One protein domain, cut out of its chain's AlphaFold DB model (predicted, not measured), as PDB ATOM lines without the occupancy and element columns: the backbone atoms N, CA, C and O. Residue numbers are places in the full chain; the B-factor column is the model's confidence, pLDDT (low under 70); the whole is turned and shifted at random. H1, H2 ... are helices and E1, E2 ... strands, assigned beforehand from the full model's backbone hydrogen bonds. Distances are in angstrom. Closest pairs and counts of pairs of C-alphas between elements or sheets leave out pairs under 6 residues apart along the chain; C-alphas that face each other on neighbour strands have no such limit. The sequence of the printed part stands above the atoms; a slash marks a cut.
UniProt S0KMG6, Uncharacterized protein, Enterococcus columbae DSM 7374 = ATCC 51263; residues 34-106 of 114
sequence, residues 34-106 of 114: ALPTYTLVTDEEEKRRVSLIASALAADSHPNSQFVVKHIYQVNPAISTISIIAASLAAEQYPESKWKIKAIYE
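Overview. This is residues 34 to 106 of the 114 residues of an uncharacterized protein of Enterococcus columbae DSM 7374 = ATCC 51263 (UniProt S0KMG6). What does the model look like? It is a long, open shape with a tiny two-stranded sheet, E1 and E2, in the middle and one helix reaching out on either side, H1 towards one end of the long axis and H2 towards the other. After each helix the backbone folds back towards the middle, through residues 66 to 72 after H1 and residues 98 to 106 after H2. What is it made of, and how large is it? The printed part has 73 residues, with two named helices and two named strands in the order E1, H1, E2, H2; the sheet is antiparallel and the class is mostly helix. The whole is extended, with a radius of gyration of the C-alphas of 17.9 A, and a rod in outline, spanning 53 by 25 by 18 A.

Along the chain. Where are the strands? E1 is residues 38 to 40, starting with C-alpha 38 at (362.531, 21.466, 38.465), and E2 is residues 73 to 75. Where are the helices? H1 is residues 44 to 61, 25.5 A from first to last C-alpha, with C-alpha 44 at (376.683, 23.082, 28.893). H2 is residues 77 to 93, 24.6 A long in the same measure, and ends with C-alpha 93 at (344.099, 0.837, 45.314).

Arrangement. How do the two strands pair? E1 and E2 are antiparallel neighbours, with 140 degrees between their directions. C-alphas 40 and 73 face each other at 4.4 A. N 39 and O 74 are within hydrogen-bond range at 2.9 A, and so are N 74 and O 39, at 2.9 A. How do the helices stand to the rest? A tight link of 3 residues joins E1 to H1, and a tight link of 1 residue joins E2 to H2. H1 and H2 are apart, and E1 and H2 are apart. What do the helix backbones show? In H1 and H2 every O i to N i+4 pair is within hydrogen-bond range.

Size, cuts and confidence. How far does it reach? The two C-alphas farthest apart are those of Asn 64 and Gln 93, at 54.3 A, while the C-alphas of Ala 34 and Glu 106, the first and last printed, are 6.4 A apart. Which stretches are long or stand free? The link from H1 to E2 is long, with 11 residues, and residues 94 to 106 hold no named element. Residues 60 to 65, of which 60 and 61 belong to H1, stand free, and so do residues 92 to 97, of which 92 and 93 belong to H2. Is anything cut or of low confidence? The printed part has no cut, its mean pLDDT is 94.3, and no printed residue is under 70.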
ATOM      1  N   ALA A  34     361.394  18.891  50.978       92.06
ATOM      2  CA  ALA A  34     360.655  18.889  49.716       92.06
ATOM      3  C   ALA A  34     361.619  18.814  48.524       92.06
ATOM      4  O   ALA A  34     362.513  19.653  48.393       92.06
ATOM      5  N   LEU A  35     361.396  17.856  47.624       93.44
ATOM      6  CA  LEU A  35     362.142  17.771  46.374       93.44
ATOM      7  C   LEU A  35     361.643  18.841  45.389       93.44
ATOM      8  O   LEU A  35     360.430  18.995  45.206       93.44
ATOM      9  N   PRO A  36     362.544  19.573  44.713       94.06
ATOM     10  CA  PRO A  36     362.145  20.584  43.746       94.06
ATOM     11  C   PRO A  36     361.645  19.929  42.455       94.06
ATOM     12  O   PRO A  36     362.337  19.085  41.884       94.06
ATOM     13  N   THR A  37     360.477  20.358  41.960       94.12
ATOM     14  CA  THR A  37     359.872  19.890  40.692       94.12
ATOM     15  C   THR A  37     360.801  20.062  39.498       94.12
ATOM     16  O   THR A  37     360.806  19.234  38.588       94.12
ATOM     17  N   TYR A  38     361.587  21.135  39.514       95.44
ATOM     18  CA  TYR A  38     362.531  21.466  38.465       95.44
ATOM     19  C   TYR A  38     363.931  21.615  39.041       95.44
ATOM     20  O   TYR A  38     364.123  22.232  40.089       95.44
ATOM     21  N   THR A  39     364.908  21.090  38.320       95.06
ATOM     22  CA  THR A  39     366.332  21.222  38.624       95.06
ATOM     23  C   THR A  39     367.002  22.052  37.548       95.06
ATOM     24  O   THR A  39     366.605  22.010  36.382       95.06
ATOM     25  N   LEU A  40     368.021  22.814  37.932       96.25
ATOM     26  CA  LEU A  40     368.822  23.561  36.972       96.25
ATOM     27  C   LEU A  40     369.531  22.569  36.040       96.25
ATOM     28  O   LEU A  40     370.130  21.605  36.513       96.25
ATOM     29  N   VAL A  41     369.462  22.800  34.732       96.88
ATOM     30  CA  VAL A  41     370.279  22.050  33.772       96.88
ATOM     31  C   VAL A  41     371.732  22.429  34.023       96.88
ATOM     32  O   VAL A  41     372.053  23.617  34.088       96.88
ATOM     33  N   THR A  42     372.601  21.441  34.205       94.88
ATOM     34  CA  THR A  42     374.035  21.655  34.450       94.88
ATOM     35  C   THR A  42     374.885  21.403  33.213       94.88
ATOM     36  O   THR A  42     375.954  21.996  33.118       94.88
ATOM     37  N   ASP A  43     374.399  20.603  32.262       96.19
ATOM     38  CA  ASP A  43     375.104  20.304  31.017       96.19
ATOM     39  C   ASP A  43     375.199  21.533  30.098       96.19
ATOM     40  O   ASP A  43     374.201  22.181  29.777       96.19
ATOM     41  N   GLU A  44     376.418  21.876  29.683       95.75
ATOM     42  CA  GLU A  44     376.683  23.082  28.893       95.75
ATOM     43  C   GLU A  44     376.275  22.922  27.422       95.75
ATOM     44  O   GLU A  44     375.819  23.887  26.798       95.75
ATOM     45  N   GLU A  45     376.384  21.714  26.859       97.12
ATOM     46  CA  GLU A  45     375.949  21.459  25.482       97.12
ATOM     47  C   GLU A  45     374.427  21.569  25.358       97.12
ATOM     48  O   GLU A  45     373.919  22.263  24.468       97.12
ATOM     49  N   GLU A  46     373.689  20.968  26.292       96.12
ATOM     50  CA  GLU A  46     372.240  21.089  26.392       96.12
ATOM     51  C   GLU A  46     371.812  22.544  26.605       96.12
ATOM     52  O   GLU A  46     370.943  23.040  25.877       96.12
ATOM     53  N   LYS A  47     372.465  23.279  27.520       96.56
ATOM     54  CA  LYS A  47     372.193  24.712  27.715       96.56
ATOM     55  C   LYS A  47     372.355  25.500  26.424       96.56
ATOM     56  O   LYS A  47     371.485  26.310  26.091       96.56
ATOM     57  N   ARG A  48     373.446  25.278  25.687       96.44
ATOM     58  CA  ARG A  48     373.710  25.968  24.418       96.44
ATOM     59  C   ARG A  48     372.640  25.638  23.384       96.44
ATOM     60  O   ARG A  48     372.127  26.546  22.729       96.44
ATOM     61  N   ARG A  49     372.282  24.360  23.256       97.69
ATOM     62  CA  ARG A  49     371.272  23.887  22.304       97.69
ATOM     63  C   ARG A  49     369.900  24.494  22.588       97.69
ATOM     64  O   ARG A  49     369.288  25.063  21.687       97.69
ATOM     65  N   VAL A  50     369.434  24.404  23.831       97.19
ATOM     66  CA  VAL A  50     368.127  24.935  24.243       97.19
ATOM     67  C   VAL A  50     368.099  26.457  24.131       97.19
ATOM     68  O   VAL A  50     367.117  27.004  23.632       97.19
ATOM     69  N   SER A  51     369.184  27.145  24.505       96.75
ATOM     70  CA  SER A  51     369.289  28.601  24.350       96.75
ATOM     71  C   SER A  51     369.150  29.026  22.893       96.75
ATOM     72  O   SER A  51     368.379  29.931  22.599       96.75
ATOM     73  N   LEU A  52     369.844  28.350  21.972       96.38
ATOM     74  CA  LEU A  52     369.786  28.671  20.546       96.38
ATOM     75  C   LEU A  52     368.364  28.516  19.990       96.38
ATOM     76  O   LEU A  52     367.878  29.411  19.300       96.38
ATOM     77  N   ILE A  53     367.686  27.416  20.327       97.12
ATOM     78  CA  ILE A  53     366.306  27.163  19.890       97.12
ATOM     79  C   ILE A  53     365.357  28.218  20.474       97.12
ATOM     80  O   ILE A  53     364.570  28.812  19.740       97.12
ATOM     81  N   ALA A  54     365.450  28.486  21.778       96.56
ATOM     82  CA  ALA A  54     364.603  29.469  22.447       96.56
ATOM     83  C   ALA A  54     364.808  30.881  21.878       96.56
ATOM     84  O   ALA A  54     363.833  31.587  21.632       96.56
ATOM     85  N   SER A  55     366.056  31.279  21.619       95.06
ATOM     86  CA  SER A  55     366.380  32.563  20.996       95.06
ATOM     87  C   SER A  55     365.830  32.676  19.577       95.06
ATOM     88  O   SER A  55     365.295  33.726  19.234       95.06
ATOM     89  N   ALA A  56     365.910  31.615  18.768       95.44
ATOM     90  CA  ALA A  56     365.349  31.610  17.418       95.44
ATOM     91  C   ALA A  56     363.820  31.778  17.433       95.44
ATOM     92  O   ALA A  56     363.291  32.634  16.729       95.44
ATOM     93  N   LEU A  57     363.118  31.029  18.291       96.38
ATOM     94  CA  LEU A  57     361.662  31.145  18.456       96.38
ATOM     95  C   LEU A  57     361.249  32.525  18.979       96.38
ATOM     96  O   LEU A  57     360.267  33.109  18.519       96.38
ATOM     97  N   ALA A  58     362.005  33.065  19.936       95.44
ATOM     98  CA  ALA A  58     361.735  34.381  20.493       95.44
ATOM     99  C   ALA A  58     361.948  35.495  19.457       95.44
ATOM    100  O   ALA A  58     361.139  36.418  19.403       95.44
ATOM    101  N   ALA A  59     362.988  35.392  18.622       94.44
ATOM    102  CA  ALA A  59     363.253  36.338  17.541       94.44
ATOM    103  C   ALA A  59     362.172  36.289  16.450       94.44
ATOM    104  O   ALA A  59     361.775  37.337  15.951       94.44
ATOM    105  N   ASP A  60     361.660  35.101  16.126       95.62
ATOM    106  CA  ASP A  60     360.563  34.935  15.166       95.62
ATOM    107  C   ASP A  60     359.255  35.557  15.684       95.62
ATOM    108  O   ASP A  60     358.606  36.348  15.003       95.62
ATOM    109  N   SER A  61     358.901  35.282  16.944       97.00
ATOM    110  CA  SER A  61     357.667  35.804  17.551       97.00
ATOM    111  C   SER A  61     357.745  37.294  17.923       97.00
ATOM    112  O   SER A  61     356.724  37.981  17.948       97.00
ATOM    113  N   HIS A  62     358.936  37.802  18.253       96.06
ATOM    114  CA  HIS A  62     359.151  39.161  18.761       96.06
ATOM    115  C   HIS A  62     360.416  39.797  18.143       96.06
ATOM    116  O   HIS A  62     361.394  40.046  18.854       96.06
ATOM    117  N   PRO A  63     360.403  40.136  16.839       92.25
ATOM    118  CA  PRO A  63     361.606  40.503  16.076       92.25
ATOM    119  C   PRO A  63     362.287  41.799  16.530       92.25
ATOM    120  O   PRO A  63     363.481  41.984  16.320       92.25
ATOM    121  N   ASN A  64     361.543  42.692  17.187       95.94
ATOM    122  CA  ASN A  64     362.064  43.966  17.694       95.94
ATOM    123  C   ASN A  64     362.498  43.900  19.174       95.94
ATOM    124  O   ASN A  64     362.812  44.934  19.763       95.94
ATOM    125  N   SER A  65     362.468  42.719  19.798       94.69
ATOM    126  CA  SER A  65     362.812  42.522  21.214       94.69
ATOM    127  C   SER A  65     364.195  41.889  21.388       94.69
ATOM    128  O   SER A  65     364.688  41.188  20.510       94.69
ATOM    129  N   GLN A  66     364.815  42.104  22.551       92.69
ATOM    130  CA  GLN A  66     366.072  41.455  22.938       92.69
ATOM    131  C   GLN A  66     365.838  40.541  24.142       92.69
ATOM    132  O   GLN A  66     365.239  40.955  25.135       92.69
ATOM    133  N   PHE A  67     366.338  39.307  24.064       91.50
ATOM    134  CA  PHE A  67     366.176  38.294  25.107       91.50
ATOM    135  C   PHE A  67     367.531  37.755  25.562       91.50
ATOM    136  O   PHE A  67     368.438  37.563  24.757       91.50
ATOM    137  N   VAL A  68     367.643  37.465  26.860       93.25
ATOM    138  CA  VAL A  68     368.805  36.796  27.460       93.25
ATOM    139  C   VAL A  68     368.309  35.610  28.276       93.25
ATOM    140  O   VAL A  68     367.538  35.784  29.225       93.25
ATOM    141  N   VAL A  69     368.762  34.405  27.928       94.44
ATOM    142  CA  VAL A  69     368.464  33.188  28.694       94.44
ATOM    143  C   VAL A  69     369.360  33.166  29.933       94.44
ATOM    144  O   VAL A  69     370.571  33.012  29.824       94.44
ATOM    145  N   LYS A  70     368.770  33.363  31.119       94.62
ATOM    146  CA  LYS A  70     369.516  33.390  32.393       94.62
ATOM    147  C   LYS A  70     369.696  32.006  33.006       94.62
ATOM    148  O   LYS A  70     370.766  31.686  33.510       94.62
ATOM    149  N   HIS A  71     368.636  31.206  32.979       95.12
ATOM    150  CA  HIS A  71     368.594  29.890  33.598       95.12
ATOM    151  C   HIS A  71     367.760  28.954  32.734       95.12
ATOM    152  O   HIS A  71     366.751  29.369  32.162       95.12
ATOM    153  N   ILE A  72     368.177  27.695  32.676       96.75
ATOM    154  CA  ILE A  72     367.445  26.617  32.020       96.75
ATOM    155  C   ILE A  72     367.167  25.577  33.092       96.75
ATOM    156  O   ILE A  72     368.066  25.174  33.830       96.75
ATOM    157  N   TYR A  73     365.905  25.185  33.192       96.75
ATOM    158  CA  TYR A  73     365.437  24.213  34.160       96.75
ATOM    159  C   TYR A  73     364.830  23.027  33.425       96.75
ATOM    160  O   TYR A  73     364.127  23.205  32.433       96.75
ATOM    161  N   GLN A  74     365.070  21.836  33.951       95.19
ATOM    162  CA  GLN A  74     364.450  20.599  33.498       95.19
ATOM    163  C   GLN A  74     363.624  19.983  34.622       95.19
ATOM    164  O   GLN A  74     363.864  20.257  35.800       95.19
ATOM    165  N   VAL A  75     362.637  19.161  34.265       93.75
ATOM    166  CA  VAL A  75     361.873  18.391  35.253       93.75
ATOM    167  C   VAL A  75     362.836  17.489  36.011       93.75
ATOM    168  O   VAL A  75     363.658  16.807  35.403       93.75
ATOM    169  N   ASN A  76     362.723  17.475  37.336       94.75
ATOM    170  CA  ASN A  76     363.511  16.585  38.170       94.75
ATOM    171  C   ASN A  76     363.142  15.122  37.836       94.75
ATOM    172  O   ASN A  76     362.000  14.714  38.088       94.75
ATOM    173  N   PRO A  77     364.071  14.317  37.285       91.88
ATOM    174  CA  PRO A  77     363.755  12.966  36.829       91.88
ATOM    175  C   PRO A  77     363.291  12.063  37.976       91.88
ATOM    176  O   PRO A  77     362.397  11.242  37.776       91.88
ATOM    177  N   ALA A  78     363.808  12.262  39.195       91.69
ATOM    178  CA  ALA A  78     363.376  11.502  40.367       91.69
ATOM    179  C   ALA A  78     361.891  11.744  40.678       91.69
ATOM    180  O   ALA A  78     361.148  10.800  40.944       91.69
ATOM    181  N   ILE A  79     361.430  12.994  40.567       94.19
ATOM    182  CA  ILE A  79     360.018  13.336  40.777       94.19
ATOM    183  C   ILE A  79     359.137  12.697  39.714       94.19
ATOM    184  O   ILE A  79     358.070  12.199  40.062       94.19
ATOM    185  N   SER A  80     359.563  12.687  38.450       92.19
ATOM    186  CA  SER A  80     358.807  12.044  37.368       92.19
ATOM    187  C   SER A  80     358.582  10.559  37.665       92.19
ATOM    188  O   SER A  80     357.444  10.089  37.709       92.19
ATOM    189  N   THR A  81     359.660   9.840  37.986       95.00
ATOM    190  CA  THR A  81     359.613   8.406  38.286       95.00
ATOM    191  C   THR A  81     358.746   8.105  39.506       95.00
ATOM    192  O   THR A  81     357.831   7.285  39.426       95.00
ATOM    193  N   ILE A  82     358.973   8.800  40.626       95.31
ATOM    194  CA  ILE A  82     358.190   8.595  41.854       95.31
ATOM    195  C   ILE A  82     356.718   8.951  41.618       95.31
ATOM    196  O   ILE A  82     355.834   8.263  42.124       95.31
ATOM    197  N   SER A  83     356.438   9.982  40.812       94.06
ATOM    198  CA  SER A  83     355.066  10.373  40.482       94.06
ATOM    199  C   SER A  83     354.318   9.273  39.742       94.06
ATOM    200  O   SER A  83     353.171   8.989  40.077       94.06
ATOM    201  N   ILE A  84     354.966   8.626  38.770       94.12
ATOM    202  CA  ILE A  84     354.375   7.516  38.015       94.12
ATOM    203  C   ILE A  84     354.112   6.322  38.936       94.12
ATOM    204  O   ILE A  84     353.025   5.747  38.889       94.12
ATOM    205  N   ILE A  85     355.068   5.975  39.803       95.50
ATOM    206  CA  ILE A  85     354.912   4.867  40.758       95.50
ATOM    207  C   ILE A  85     353.743   5.148  41.707       95.50
ATOM    208  O   ILE A  85     352.836   4.328  41.829       95.50
ATOM    209  N   ALA A  86     353.720   6.327  42.332       94.56
ATOM    210  CA  ALA A  86     352.662   6.714  43.258       94.56
ATOM    211  C   ALA A  86     351.285   6.750  42.578       94.56
ATOM    212  O   ALA A  86     350.310   6.268  43.148       94.56
ATOM    213  N   ALA A  87     351.204   7.280  41.354       93.31
ATOM    214  CA  ALA A  87     349.966   7.290  40.582       93.31
ATOM    215  C   ALA A  87     349.491   5.872  40.232       93.31
ATOM    216  O   ALA A  87     348.299   5.601  40.330       93.31
ATOM    217  N   SER A  88     350.410   4.968  39.878       94.56
ATOM    218  CA  SER A  88     350.088   3.572  39.550       94.56
ATOM    219  C   SER A  88     349.542   2.824  40.769       94.56
ATOM    220  O   SER A  88     348.490   2.201  40.681       94.56
ATOM    221  N   LEU A  89     350.194   2.968  41.927       95.31
ATOM    222  CA  LEU A  89     349.732   2.384  43.191       95.31
ATOM    223  C   LEU A  89     348.377   2.958  43.625       95.31
ATOM    224  O   LEU A  89     347.498   2.233  44.086       95.31
ATOM    225  N   ALA A  90     348.185   4.267  43.465       93.81
ATOM    226  CA  ALA A  90     346.919   4.909  43.794       93.81
ATOM    227  C   ALA A  90     345.783   4.462  42.859       93.81
ATOM    228  O   ALA A  90     344.651   4.331  43.317       93.81
ATOM    229  N   ALA A  91     346.078   4.223  41.578       92.62
ATOM    230  CA  ALA A  91     345.114   3.707  40.609       92.62
ATOM    231  C   ALA A  91     344.733   2.248  40.894       92.62
ATOM    232  O   ALA A  91     343.571   1.889  40.740       92.62
ATOM    233  N   GLU A  92     345.680   1.426  41.352       94.69
ATOM    234  CA  GLU A  92     345.404   0.054  41.788       94.69
ATOM    235  C   GLU A  92     344.493   0.031  43.024       94.69
ATOM    236  O   GLU A  92     343.469  -0.650  43.039       94.69
ATOM    237  N   GLN A  93     344.832   0.818  44.047       95.88
ATOM    238  CA  GLN A  93     344.099   0.837  45.314       95.88
ATOM    239  C   GLN A  93     342.735   1.543  45.205       95.88
ATOM    240  O   GLN A  93     341.792   1.198  45.919       95.88
ATOM    241  N   TYR A  94     342.629   2.554  44.339       94.44
ATOM    242  CA  TYR A  94     341.453   3.415  44.205       94.44
ATOM    243  C   TYR A  94     341.125   3.685  42.722       94.44
ATOM    244  O   TYR A  94     341.314   4.811  42.249       94.44
ATOM    245  N   PRO A  95     340.592   2.691  41.987       90.50
ATOM    246  CA  PRO A  95     340.445   2.746  40.527       90.50
ATOM    247  C   PRO A  95     339.502   3.846  40.024       90.50
ATOM    248  O   PRO A  95     339.729   4.419  38.963       90.50
ATOM    249  N   GLU A  96     338.485   4.208  40.809       95.19
ATOM    250  CA  GLU A  96     337.524   5.269  40.459       95.19
ATOM    251  C   GLU A  96     337.986   6.676  40.888       95.19
ATOM    252  O   GLU A  96     337.285   7.671  40.687       95.19
ATOM    253  N   SER A  97     339.162   6.792  41.515       92.31
ATOM    254  CA  SER A  97     339.668   8.061  42.046       92.31
ATOM    255  C   SER A  97     340.619   8.761  41.079       92.31
ATOM    256  O   SER A  97     341.425   8.144  40.389       92.31
ATOM    257  N   LYS A  98     340.586  10.099  41.083       89.94
ATOM    258  CA  LYS A  98     341.561  10.941  40.376       89.94
ATOM    259  C   LYS A  98     342.475  11.618  41.382       89.94
ATOM    260  O   LYS A  98     342.015  12.388  42.224       89.94
ATOM    261  N   TRP A  99     343.773  11.371  41.257       87.88
ATOM    262  CA  TRP A  99     344.778  11.893  42.175       87.88
ATOM    263  C   TRP A  99     345.629  12.972  41.513       87.88
ATOM    264  O   TRP A  99     345.971  12.888  40.335       87.88
ATOM    265  N   LYS A 100     345.999  13.991  42.295       90.25
ATOM    266  CA  LYS A 100     346.991  14.998  41.913       90.25
ATOM    267  C   LYS A 100     348.100  15.021  42.951       90.25
ATOM    268  O   LYS A 100     347.863  15.376  44.105       90.25
ATOM    269  N   ILE A 101     349.312  14.699  42.521       89.94
ATOM    270  CA  ILE A 101     350.506  14.787  43.361       89.94
ATOM    271  C   ILE A 101     350.848  16.268  43.549       89.94
ATOM    272  O   ILE A 101     351.000  17.006  42.576       89.94
ATOM    273  N   LYS A 102     350.899  16.719  44.808       90.44
ATOM    274  CA  LYS A 102     351.190  18.122  45.157       90.44
ATOM    275  C   LYS A 102     352.669  18.364  45.440       90.44
ATOM    276  O   LYS A 102     353.192  19.395  45.034       90.44
ATOM    277  N   ALA A 103     353.311  17.441  46.149       91.00
ATOM    278  CA  ALA A 103     354.710  17.527  46.534       91.00
ATOM    279  C   ALA A 103     355.250  16.127  46.834       91.00
ATOM    280  O   ALA A 103     354.491  15.236  47.223       91.00
ATOM    281  N   ILE A 104     356.557  15.959  46.658       92.69
ATOM    282  CA  ILE A 104     357.304  14.761  47.035       92.69
ATOM    283  C   ILE A 104     358.374  15.209  48.020       92.69
ATOM    284  O   ILE A 104     359.012  16.243  47.816       92.69
ATOM    285  N   TYR A 105     358.535  14.443  49.091       93.56
ATOM    286  CA  TYR A 105     359.479  14.740  50.153       93.56
ATOM    287  C   TYR A 105     360.472  13.595  50.297       93.56
ATOM    288  O   TYR A 105     360.098  12.427  50.201       93.56
ATOM    289  N   GLU A 106     361.721  13.945  50.550       91.50
ATOM    290  CA  GLU A 106     362.793  13.020  50.878       91.50
ATOM    291  C   GLU A 106     363.059  13.070  52.378       91.50
ATOM    292  O   GLU A 106     363.070  14.146  52.976       91.50
TER     293      GLU A 106